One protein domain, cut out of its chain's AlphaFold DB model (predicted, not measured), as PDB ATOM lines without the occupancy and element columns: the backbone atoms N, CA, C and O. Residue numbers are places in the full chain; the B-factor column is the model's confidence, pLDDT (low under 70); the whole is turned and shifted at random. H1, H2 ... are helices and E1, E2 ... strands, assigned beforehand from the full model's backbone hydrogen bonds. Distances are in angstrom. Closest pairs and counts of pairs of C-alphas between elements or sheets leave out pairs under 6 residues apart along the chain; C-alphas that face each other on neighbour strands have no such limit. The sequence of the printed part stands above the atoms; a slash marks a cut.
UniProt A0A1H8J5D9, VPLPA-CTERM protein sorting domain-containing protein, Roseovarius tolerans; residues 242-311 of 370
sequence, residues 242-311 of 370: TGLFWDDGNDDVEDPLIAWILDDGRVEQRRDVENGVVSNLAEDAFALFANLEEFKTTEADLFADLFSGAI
ATOM      1  N   THR A 242      25.421  42.185  -7.734       97.75
ATOM      2  CA  THR A 242      26.391  41.568  -6.828       97.75
ATOM      3  C   THR A 242      25.830  40.271  -6.247       97.75
ATOM      4  O   THR A 242      24.741  40.257  -5.671       97.75
ATOM      5  N   GLY A 243      26.594  39.192  -6.372       97.94
ATOM      6  CA  GLY A 243      26.371  37.905  -5.730       97.94
ATOM      7  C   GLY A 243      27.203  37.745  -4.461       97.94
ATOM      8  O   GLY A 243      28.220  38.417  -4.279       97.94
ATOM      9  N   LEU A 244      26.755  36.850  -3.588       98.00
ATOM     10  CA  LEU A 244      27.517  36.302  -2.474       98.00
ATOM     11  C   LEU A 244      27.827  34.841  -2.805       98.00
ATOM     12  O   LEU A 244      26.903  34.042  -2.981       98.00
ATOM     13  N   PHE A 245      29.108  34.527  -2.917       96.31
ATOM     14  CA  PHE A 245      29.636  33.244  -3.368       96.31
ATOM     15  C   PHE A 245      30.294  32.530  -2.200       96.31
ATOM     16  O   PHE A 245      30.903  33.189  -1.356       96.31
ATOM     17  N   TRP A 246      30.130  31.213  -2.133       94.81
ATOM     18  CA  TRP A 246      30.801  30.389  -1.137       94.81
ATOM     19  C   TRP A 246      32.143  29.921  -1.680       94.81
ATOM     20  O   TRP A 246      32.161  29.244  -2.703       94.81
ATOM     21  N   ASP A 247      33.220  30.286  -0.985       87.31
ATOM     22  CA  ASP A 247      34.568  29.781  -1.248       87.31
ATOM     23  C   ASP A 247      34.675  28.378  -0.639       87.31
ATOM     24  O   ASP A 247      34.741  28.209   0.584       87.31
ATOM     25  N   ASP A 248      34.616  27.357  -1.494       81.25
ATOM     26  CA  ASP A 248      34.715  25.960  -1.068       81.25
ATOM     27  C   ASP A 248      36.174  25.494  -0.885       81.25
ATOM     28  O   ASP A 248      36.426  24.344  -0.501       81.25
ATOM     29  N   GLY A 249      37.136  26.400  -1.106       77.69
ATOM     30  CA  GLY A 249      38.570  26.148  -1.054       77.69
ATOM     31  C   GLY A 249      39.070  25.224  -2.164       77.69
ATOM     32  O   GLY A 249      40.139  24.622  -2.003       77.69
ATOM     33  N   ASN A 250      38.294  25.042  -3.236       75.81
ATOM     34  CA  ASN A 250      38.639  24.207  -4.374       75.81
ATOM     35  C   ASN A 250      38.772  25.038  -5.657       75.81
ATOM     36  O   ASN A 250      37.838  25.158  -6.444       75.81
ATOM     37  N   ASP A 251      39.999  25.482  -5.922       69.75
ATOM     38  CA  ASP A 251      40.369  26.271  -7.104       69.75
ATOM     39  C   ASP A 251      40.059  25.572  -8.457       69.75
ATOM     40  O   ASP A 251      40.091  26.202  -9.514       69.75
ATOM     41  N   ASP A 252      39.752  24.263  -8.461       63.97
ATOM     42  CA  ASP A 252      39.390  23.516  -9.675       63.97
ATOM     43  C   ASP A 252      37.909  23.689 -10.087       63.97
ATOM     44  O   ASP A 252      37.515  23.239 -11.175       63.97
ATOM     45  N   VAL A 253      37.058  24.278  -9.237       71.06
ATOM     46  CA  VAL A 253      35.624  24.481  -9.506       71.06
ATOM     47  C   VAL A 253      35.206  25.934  -9.298       71.06
ATOM     48  O   VAL A 253      35.853  26.706  -8.612       71.06
ATOM     49  N   GLU A 254      34.112  26.322  -9.949       78.38
ATOM     50  CA  GLU A 254      33.547  27.664  -9.806       78.38
ATOM     51  C   GLU A 254      32.788  27.785  -8.480       78.38
ATOM     52  O   GLU A 254      31.921  26.950  -8.189       78.38
ATOM     53  N   ASP A 255      33.070  28.853  -7.731       89.19
ATOM     54  CA  ASP A 255      32.441  29.132  -6.444       89.19
ATOM     55  C   ASP A 255      30.907  29.208  -6.562       89.19
ATOM     56  O   ASP A 255      30.357  29.979  -7.363       89.19
ATOM     57  N   PRO A 256      30.151  28.438  -5.764       91.38
ATOM     58  CA  PRO A 256      28.699  28.450  -5.849       91.38
ATOM     59  C   PRO A 256      28.087  29.780  -5.392       91.38
ATOM     60  O   PRO A 256      28.263  30.218  -4.256       91.38
ATOM     61  N   LEU A 257      27.245  30.376  -6.240       95.19
ATOM     62  CA  LEU A 257      26.388  31.503  -5.855       95.19
ATOM     63  C   LEU A 257      25.361  31.072  -4.791       95.19
ATOM     64  O   LEU A 257      24.576  30.144  -5.028       95.19
ATOM     65  N   ILE A 258      25.347  31.767  -3.650       96.44
ATOM     66  CA  ILE A 258      24.502  31.483  -2.475       96.44
ATOM     67  C   ILE A 258      23.323  32.449  -2.359       96.44
ATOM     68  O   ILE A 258      22.171  32.047  -2.139       96.44
ATOM     69  N   ALA A 259      23.614  33.733  -2.531       97.38
ATOM     70  CA  ALA A 259      22.658  34.821  -2.419       97.38
ATOM     71  C   ALA A 259      23.020  35.945  -3.392       97.38
ATOM     72  O   ALA A 259      24.136  36.005  -3.898       97.38
ATOM     73  N   TRP A 260      22.092  36.860  -3.640       97.50
ATOM     74  CA  TRP A 260      22.358  38.054  -4.438       97.50
ATOM     75  C   TRP A 260      21.742  39.297  -3.806       97.50
ATOM     76  O   TRP A 260      20.759  39.220  -3.062       97.50
ATOM     77  N   ILE A 261      22.365  40.441  -4.071       97.50
ATOM     78  CA  ILE A 261      21.946  41.745  -3.567       97.50
ATOM     79  C   ILE A 261      21.092  42.415  -4.643       97.50
ATOM     80  O   ILE A 261      21.555  42.651  -5.757       97.50
ATOM     81  N   LEU A 262      19.845  42.722  -4.296       95.62
ATOM     82  CA  LEU A 262      18.905  43.422  -5.163       95.62
ATOM     83  C   LEU A 262      19.262  44.912  -5.248       95.62
ATOM     84  O   LEU A 262      19.870  45.474  -4.336       95.62
ATOM     85  N   ASP A 263      18.782  45.589  -6.293       92.25
ATOM     86  CA  ASP A 263      19.003  47.028  -6.514       92.25
ATOM     87  C   ASP A 263      18.557  47.920  -5.340       92.25
ATOM     88  O   ASP A 263      19.081  49.019  -5.145       92.25
ATOM     89  N   ASP A 264      17.578  47.471  -4.548       95.06
ATOM     90  CA  ASP A 264      17.091  48.186  -3.363       95.06
ATOM     91  C   ASP A 264      17.866  47.859  -2.073       95.06
ATOM     92  O   ASP A 264      17.532  48.369  -1.001       95.06
ATOM     93  N   GLY A 265      18.920  47.049  -2.179       96.62
ATOM     94  CA  GLY A 265      19.814  46.662  -1.095       96.62
ATOM     95  C   GLY A 265      19.365  45.438  -0.301       96.62
ATOM     96  O   GLY A 265      20.117  45.007   0.575       96.62
ATOM     97  N   ARG A 266      18.183  44.870  -0.580       98.00
ATOM     98  CA  ARG A 266      17.758  43.591   0.009       98.00
ATOM     99  C   ARG A 266      18.657  42.450  -0.455       98.00
ATOM    100  O   ARG A 266      19.255  42.522  -1.525       98.00
ATOM    101  N   VAL A 267      18.721  41.386   0.338       98.25
ATOM    102  CA  VAL A 267      19.456  40.163  -0.014       98.25
ATOM    103  C   VAL A 267      18.465  39.029  -0.180       98.25
ATOM    104  O   VAL A 267      17.622  38.820   0.689       98.25
ATOM    105  N   GLU A 268      18.568  38.307  -1.286       96.69
ATOM    106  CA  GLU A 268      17.789  37.101  -1.534       96.69
ATOM    107  C   GLU A 268      18.729  35.895  -1.571       96.69
ATOM    108  O   GLU A 268      19.571  35.765  -2.460       96.69
ATOM    109  N   GLN A 269      18.591  35.024  -0.578       96.69
ATOM    110  CA  GLN A 269      19.319  33.766  -0.474       96.69
ATOM    111  C   GLN A 269      18.496  32.645  -1.098       96.69
ATOM    112  O   GLN A 269      17.291  32.529  -0.850       96.69
ATOM    113  N   ARG A 270      19.163  31.800  -1.887       93.69
ATOM    114  CA  ARG A 270      18.542  30.637  -2.538       93.69
ATOM    115  C   ARG A 270      19.258  29.328  -2.266       93.69
ATOM    116  O   ARG A 270      18.670  28.265  -2.468       93.69
ATOM    117  N   ARG A 271      20.505  29.393  -1.811       94.06
ATOM    118  CA  ARG A 271      21.273  28.221  -1.408       94.06
ATOM    119  C   ARG A 271      21.772  28.374   0.018       94.06
ATOM    120  O   ARG A 271      21.820  29.477   0.559       94.06
ATOM    121  N   ASP A 272      22.099  27.244   0.607       93.56
ATOM    122  CA  ASP A 272      22.677  27.129   1.934       93.56
ATOM    123  C   ASP A 272      23.845  26.142   1.883       93.56
ATOM    124  O   ASP A 272      23.968  25.369   0.926       93.56
ATOM    125  N   VAL A 273      24.697  26.170   2.901       92.88
ATOM    126  CA  VAL A 273      25.865  25.301   3.019       92.88
ATOM    127  C   VAL A 273      25.763  24.526   4.323       92.88
ATOM    128  O   VAL A 273      25.938  25.071   5.408       92.88
ATOM    129  N   GLU A 274      25.526  23.220   4.221       89.50
ATOM    130  CA  GLU A 274      25.457  22.339   5.383       89.50
ATOM    131  C   GLU A 274      26.585  21.307   5.314       89.50
ATOM    132  O   GLU A 274      26.693  20.540   4.360       89.50
ATOM    133  N   ASN A 275      27.444  21.272   6.339       88.06
ATOM    134  CA  ASN A 275      28.593  20.358   6.417       88.06
ATOM    135  C   ASN A 275      29.524  20.419   5.184       88.06
ATOM    136  O   ASN A 275      30.022  19.385   4.737       88.06
ATOM    137  N   GLY A 276      29.748  21.620   4.640       87.31
ATOM    138  CA  GLY A 276      30.579  21.830   3.448       87.31
ATOM    139  C   GLY A 276      29.930  21.345   2.149       87.31
ATOM    140  O   GLY A 276      30.629  21.058   1.184       87.31
ATOM    141  N   VAL A 277      28.604  21.193   2.130       88.25
ATOM    142  CA  VAL A 277      27.846  20.816   0.937       88.25
ATOM    143  C   VAL A 277      26.815  21.892   0.651       88.25
ATOM    144  O   VAL A 277      25.945  22.171   1.477       88.25
ATOM    145  N   VAL A 278      26.890  22.469  -0.548       91.44
ATOM    146  CA  VAL A 278      25.876  23.411  -1.021       91.44
ATOM    147  C   VAL A 278      24.584  22.662  -1.318       91.44
ATOM    148  O   VAL A 278      24.580  21.617  -1.969       91.44
ATOM    149  N   SER A 279      23.467  23.227  -0.883       91.00
ATOM    150  CA  SER A 279      22.132  22.752  -1.216       91.00
ATOM    151  C   SER A 279      21.225  23.926  -1.559       91.00
ATOM    152  O   SER A 279      21.469  25.063  -1.165       91.00
ATOM    153  N   ASN A 280      20.172  23.669  -2.330       90.31
ATOM    154  CA  ASN A 280      19.141  24.680  -2.521       90.31
ATOM    155  C   ASN A 280      18.254  24.738  -1.277       90.31
ATOM    156  O   ASN A 280      17.914  23.696  -0.710       90.31
ATOM    157  N   LEU A 281      17.781  25.938  -0.941       89.75
ATOM    158  CA  LEU A 281      16.608  26.072  -0.087       89.75
ATOM    159  C   LEU A 281      15.416  25.334  -0.730       89.75
ATOM    160  O   LEU A 281      15.443  24.964  -1.914       89.75
ATOM    161  N   ALA A 282      14.375  25.070   0.065       79.44
ATOM    162  CA  ALA A 282      13.191  24.356  -0.410       79.44
ATOM    163  C   ALA A 282      12.640  24.966  -1.718       79.44
ATOM    164  O   ALA A 282      12.797  26.155  -1.977       79.44
ATOM    165  N   GLU A 283      12.014  24.143  -2.558       62.94
ATOM    166  CA  GLU A 283      11.439  24.588  -3.836       62.94
ATOM    167  C   GLU A 283      10.479  25.777  -3.618       62.94
ATOM    168  O   GLU A 283       9.694  25.770  -2.669       62.94
ATOM    169  N   ASP A 284      10.616  26.826  -4.437       65.00
ATOM    170  CA  ASP A 284       9.959  28.143  -4.305       65.00
ATOM    171  C   ASP A 284      10.263  28.950  -3.024       65.00
ATOM    172  O   ASP A 284       9.726  30.047  -2.837       65.00
ATOM    173  N   ALA A 285      11.139  28.461  -2.144       72.62
ATOM    174  CA  ALA A 285      11.597  29.199  -0.976       72.62
ATOM    175  C   ALA A 285      12.859  30.001  -1.310       72.62
ATOM    176  O   ALA A 285      13.908  29.456  -1.648       72.62
ATOM    177  N   PHE A 286      12.763  31.314  -1.146       87.00
ATOM    178  CA  PHE A 286      13.916  32.188  -0.981       87.00
ATOM    179  C   PHE A 286      13.820  32.864   0.384       87.00
ATOM    180  O   PHE A 286      12.732  33.248   0.826       87.00
ATOM    181  N   ALA A 287      14.957  32.999   1.062       93.25
ATOM    182  CA  ALA A 287      15.038  33.808   2.267       93.25
ATOM    183  C   ALA A 287      15.369  35.245   1.856       93.25
ATOM    184  O   ALA A 287      16.361  35.501   1.174       93.25
ATOM    185  N   LEU A 288      14.492  36.178   2.226       95.94
ATOM    186  CA  LEU A 288      14.639  37.592   1.908       95.94
ATOM    187  C   LEU A 288      15.008  38.363   3.172       95.94
ATOM    188  O   LEU A 288      14.253  38.372   4.142       95.94
ATOM    189  N   PHE A 289      16.120  39.080   3.104       97.81
ATOM    190  CA  PHE A 289      16.632  39.929   4.170       97.81
ATOM    191  C   PHE A 289      16.488  41.391   3.750       97.81
ATOM    192  O   PHE A 289      16.672  41.738   2.578       97.81
ATOM    193  N   ALA A 290      16.158  42.278   4.688       97.75
ATOM    194  CA  ALA A 290      15.930  43.688   4.395       97.75
ATOM    195  C   ALA A 290      17.200  44.397   3.910       97.75
ATOM    196  O   ALA A 290      17.098  45.423   3.240       97.75
ATOM    197  N   ASN A 291      18.380  43.889   4.277       98.00
ATOM    198  CA  ASN A 291      19.677  44.356   3.798       98.00
ATOM    199  C   ASN A 291      20.802  43.365   4.141       98.00
ATOM    200  O   ASN A 291      20.601  42.396   4.875       98.00
ATOM    201  N   LEU A 292      22.005  43.659   3.644       97.12
ATOM    202  CA  LEU A 292      23.207  42.863   3.887       97.12
ATOM    203  C   LEU A 292      23.571  42.723   5.376       97.12
ATOM    204  O   LEU A 292      24.080  41.681   5.769       97.12
ATOM    205  N   GLU A 293      23.312  43.723   6.222       97.94
ATOM    206  CA  GLU A 293      23.628  43.623   7.657       97.94
ATOM    207  C   GLU A 293      22.684  42.660   8.389       97.94
ATOM    208  O   GLU A 293      23.108  41.920   9.277       97.94
ATOM    209  N   GLU A 294      21.412  42.614   7.995       98.06
ATOM    210  CA  GLU A 294      20.482  41.603   8.503       98.06
ATOM    211  C   GLU A 294      20.897  40.193   8.066       98.06
ATOM    212  O   GLU A 294      20.910  39.285   8.895       98.06
ATOM    213  N   PHE A 295      21.311  40.022   6.806       97.69
ATOM    214  CA  PHE A 295      21.838  38.746   6.318       97.69
ATOM    215  C   PHE A 295      23.064  38.303   7.127       97.69
ATOM    216  O   PHE A 295      23.054  37.234   7.720       97.69
ATOM    217  N   LYS A 296      24.069  39.178   7.269       97.19
ATOM    218  CA  LYS A 296      25.289  38.929   8.058       97.19
ATOM    219  C   LYS A 296      25.032  38.524   9.505       97.19
ATOM    220  O   LYS A 296      25.836  37.817  10.097       97.19
ATOM    221  N   THR A 297      23.982  39.061  10.118       97.31
ATOM    222  CA  THR A 297      23.683  38.800  11.533       97.31
ATOM    223  C   THR A 297      22.825  37.559  11.724       97.31
ATOM    224  O   THR A 297      22.977  36.883  12.740       97.31
ATOM    225  N   THR A 298      21.948  37.260  10.767       96.94
ATOM    226  CA  THR A 298      21.066  36.087  10.807       96.94
ATOM    227  C   THR A 298      21.804  34.827  10.362       96.94
ATOM    228  O   THR A 298      21.728  33.813  11.045       96.94
ATOM    229  N   GLU A 299      22.587  34.936   9.289       95.69
ATOM    230  CA  GLU A 299      23.365  33.863   8.662       95.69
ATOM    231  C   GLU A 299      24.863  34.029   8.964       95.69
ATOM    232  O   GLU A 299      25.705  33.939   8.076       95.69
ATOM    233  N   ALA A 300      25.215  34.355  10.212       94.50
ATOM    234  CA  ALA A 300      26.580  34.755  10.576       94.50
ATOM    235  C   ALA A 300      27.641  33.685  10.285       94.50
ATOM    236  O   ALA A 300      28.738  34.028   9.846       94.50
ATOM    237  N   ASP A 301      27.307  32.413  10.520       92.12
ATOM    238  CA  ASP A 301      28.215  31.292  10.269       92.12
ATOM    239  C   ASP A 301      28.416  31.085   8.762       92.12
ATOM    240  O   ASP A 301      29.551  31.008   8.310       92.12
ATOM    241  N   LEU A 302      27.332  31.102   7.977       93.75
ATOM    242  CA  LEU A 302      27.398  31.022   6.517       93.75
ATOM    243  C   LEU A 302      28.166  32.213   5.930       93.75
ATOM    244  O   LEU A 302      29.065  32.030   5.118       93.75
ATOM    245  N   PHE A 303      27.844  33.437   6.358       94.56
ATOM    246  CA  PHE A 303      28.442  34.667   5.836       94.56
ATOM    247  C   PHE A 303      29.958  34.737   6.052       94.56
ATOM    248  O   PHE A 303      30.645  35.390   5.268       94.56
ATOM    249  N   ALA A 304      30.481  34.099   7.102       93.19
ATOM    250  CA  ALA A 304      31.915  34.082   7.382       93.19
ATOM    251  C   ALA A 304      32.741  33.458   6.244       93.19
ATOM    252  O   ALA A 304      33.896  33.852   6.072       93.19
ATOM    253  N   ASP A 305      32.126  32.570   5.460       92.81
ATOM    254  CA  ASP A 305      32.743  31.847   4.346       92.81
ATOM    255  C   ASP A 305      32.302  32.392   2.970       92.81
ATOM    256  O   ASP A 305      32.575  31.779   1.939       92.81
ATOM    257  N   LEU A 306      31.592  33.531   2.932       95.44
ATOM    258  CA  LEU A 306      31.159  34.148   1.678       95.44
ATOM    259  C   LEU A 306      32.032  35.334   1.278       95.44
ATOM    260  O   LEU A 306      32.376  36.192   2.096       95.44
ATOM    261  N   PHE A 307      32.252  35.476  -0.024       95.38
ATOM    262  CA  PHE A 307      32.770  36.702  -0.622       95.38
ATOM    263  C   PHE A 307      31.754  37.323  -1.586       95.38
ATOM    264  O   PHE A 307      30.848  36.667  -2.097       95.38
ATOM    265  N   SER A 308      31.879  38.631  -1.814       96.06
ATOM    266  CA  SER A 308      31.025  39.357  -2.756       96.06
ATOM    267  C   SER A 308      31.697  39.484  -4.118       96.06
ATOM    268  O   SER A 308      32.824  39.976  -4.188       96.06
ATOM    269  N   GLY A 309      30.978  39.153  -5.184       96.06
ATOM    270  CA  GLY A 309      31.446  39.269  -6.565       96.06
ATOM    271  C   GLY A 309      30.347  39.763  -7.499       96.06
ATOM    272  O   GLY A 309      29.177  39.820  -7.124       96.06
ATOM    273  N   ALA A 310      30.704  40.148  -8.719       96.00
ATOM    274  CA  ALA A 310      29.718  40.347  -9.777       96.00
ATOM    275  C   ALA A 310      29.119  38.988 -10.177       96.00
ATOM    276  O   ALA A 310      29.810  37.986 -10.095       96.00
ATOM    277  N   ILE A 311      27.855  38.937 -10.608       96.69
ATOM    278  CA  ILE A 311      27.293  37.745 -11.270       96.69
ATOM    279  C   ILE A 311      27.475  37.925 -12.782       96.69
ATOM    280  O   ILE A 311      26.521  38.146 -13.532       96.69
TER     281      ILE A 311
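Overview. This is residues 242 to 311 of the 370 residues of the protein "VPLPA-CTERM protein sorting domain-containing protein" of Roseovarius tolerans (UniProt A0A1H8J5D9). A strongly twisted sheet of five short strands has the short helix H1 packed on it and H2 grazing it, while E3 runs on at a bend into a small separate hairpin, E4 and E5. The 70 printed residues hold E1 E2 E3 E4 E5 E6 H1 H2 E7 along the chain, class mixed. The large sheet runs E6 E3 E2 E1 E7, antiparallel throughout. The whole is compact, with a radius of gyration of the C-alphas of 11.5 A and spans of 34 by 25 by 21 A.

Along the chain. In the large sheet, E1 is residues 242 to 246, 13.3 A long from C-alpha 242 at (26.391, 41.568, -6.828); E2 is 257 to 261, 11.4 A; E3 is 267 to 269; E6 is 287 to 289; E7 is 306 to 310, 13.1 A, ending at C-alpha 310 at (29.718, 40.347, -9.777). E4 is 271 to 274 and E5 277 to 280. H1 is 292 to 298, 9.9 A, and H2 300 to 303.

Arrangement. E1, E2 and E3 form a meander, each strand the antiparallel neighbour of the one before. Within hydrogen-bond range are N 244 and O 259 of E1 and E2, 2.8 A, N 268 and O 260 of E3 and E2, 3.0 A, N 269 and O 287 of E3 and E6, 2.9 A, and N 243 and O 309 of E1 and E7, 2.8 A. H1 is on this sheet; its closest C-alphas to E6 are Phe 289 and Phe 295, 5.8 A. H2 only grazes it with residues 302 to 303. H1 and H2 are close but not clearly touching, Lys 296 and Phe 303 being 5.7 A apart at their C-alphas. E3 runs on into E4 at 58 degrees. In the hairpin E4 and E5, N 279 and O 272 are 2.8 A apart. Every O i to N i+4 pair in H1 is within range; H2 is too short for one.

Size, cuts and confidence. The C-alphas farthest apart, of Asp 252 and Ala 290, are 34.0 A apart. The printed part has no cut and no long link. Mean pLDDT of the printed part is 91.1, with residues 251 to 252 and 283 to 284 under 70.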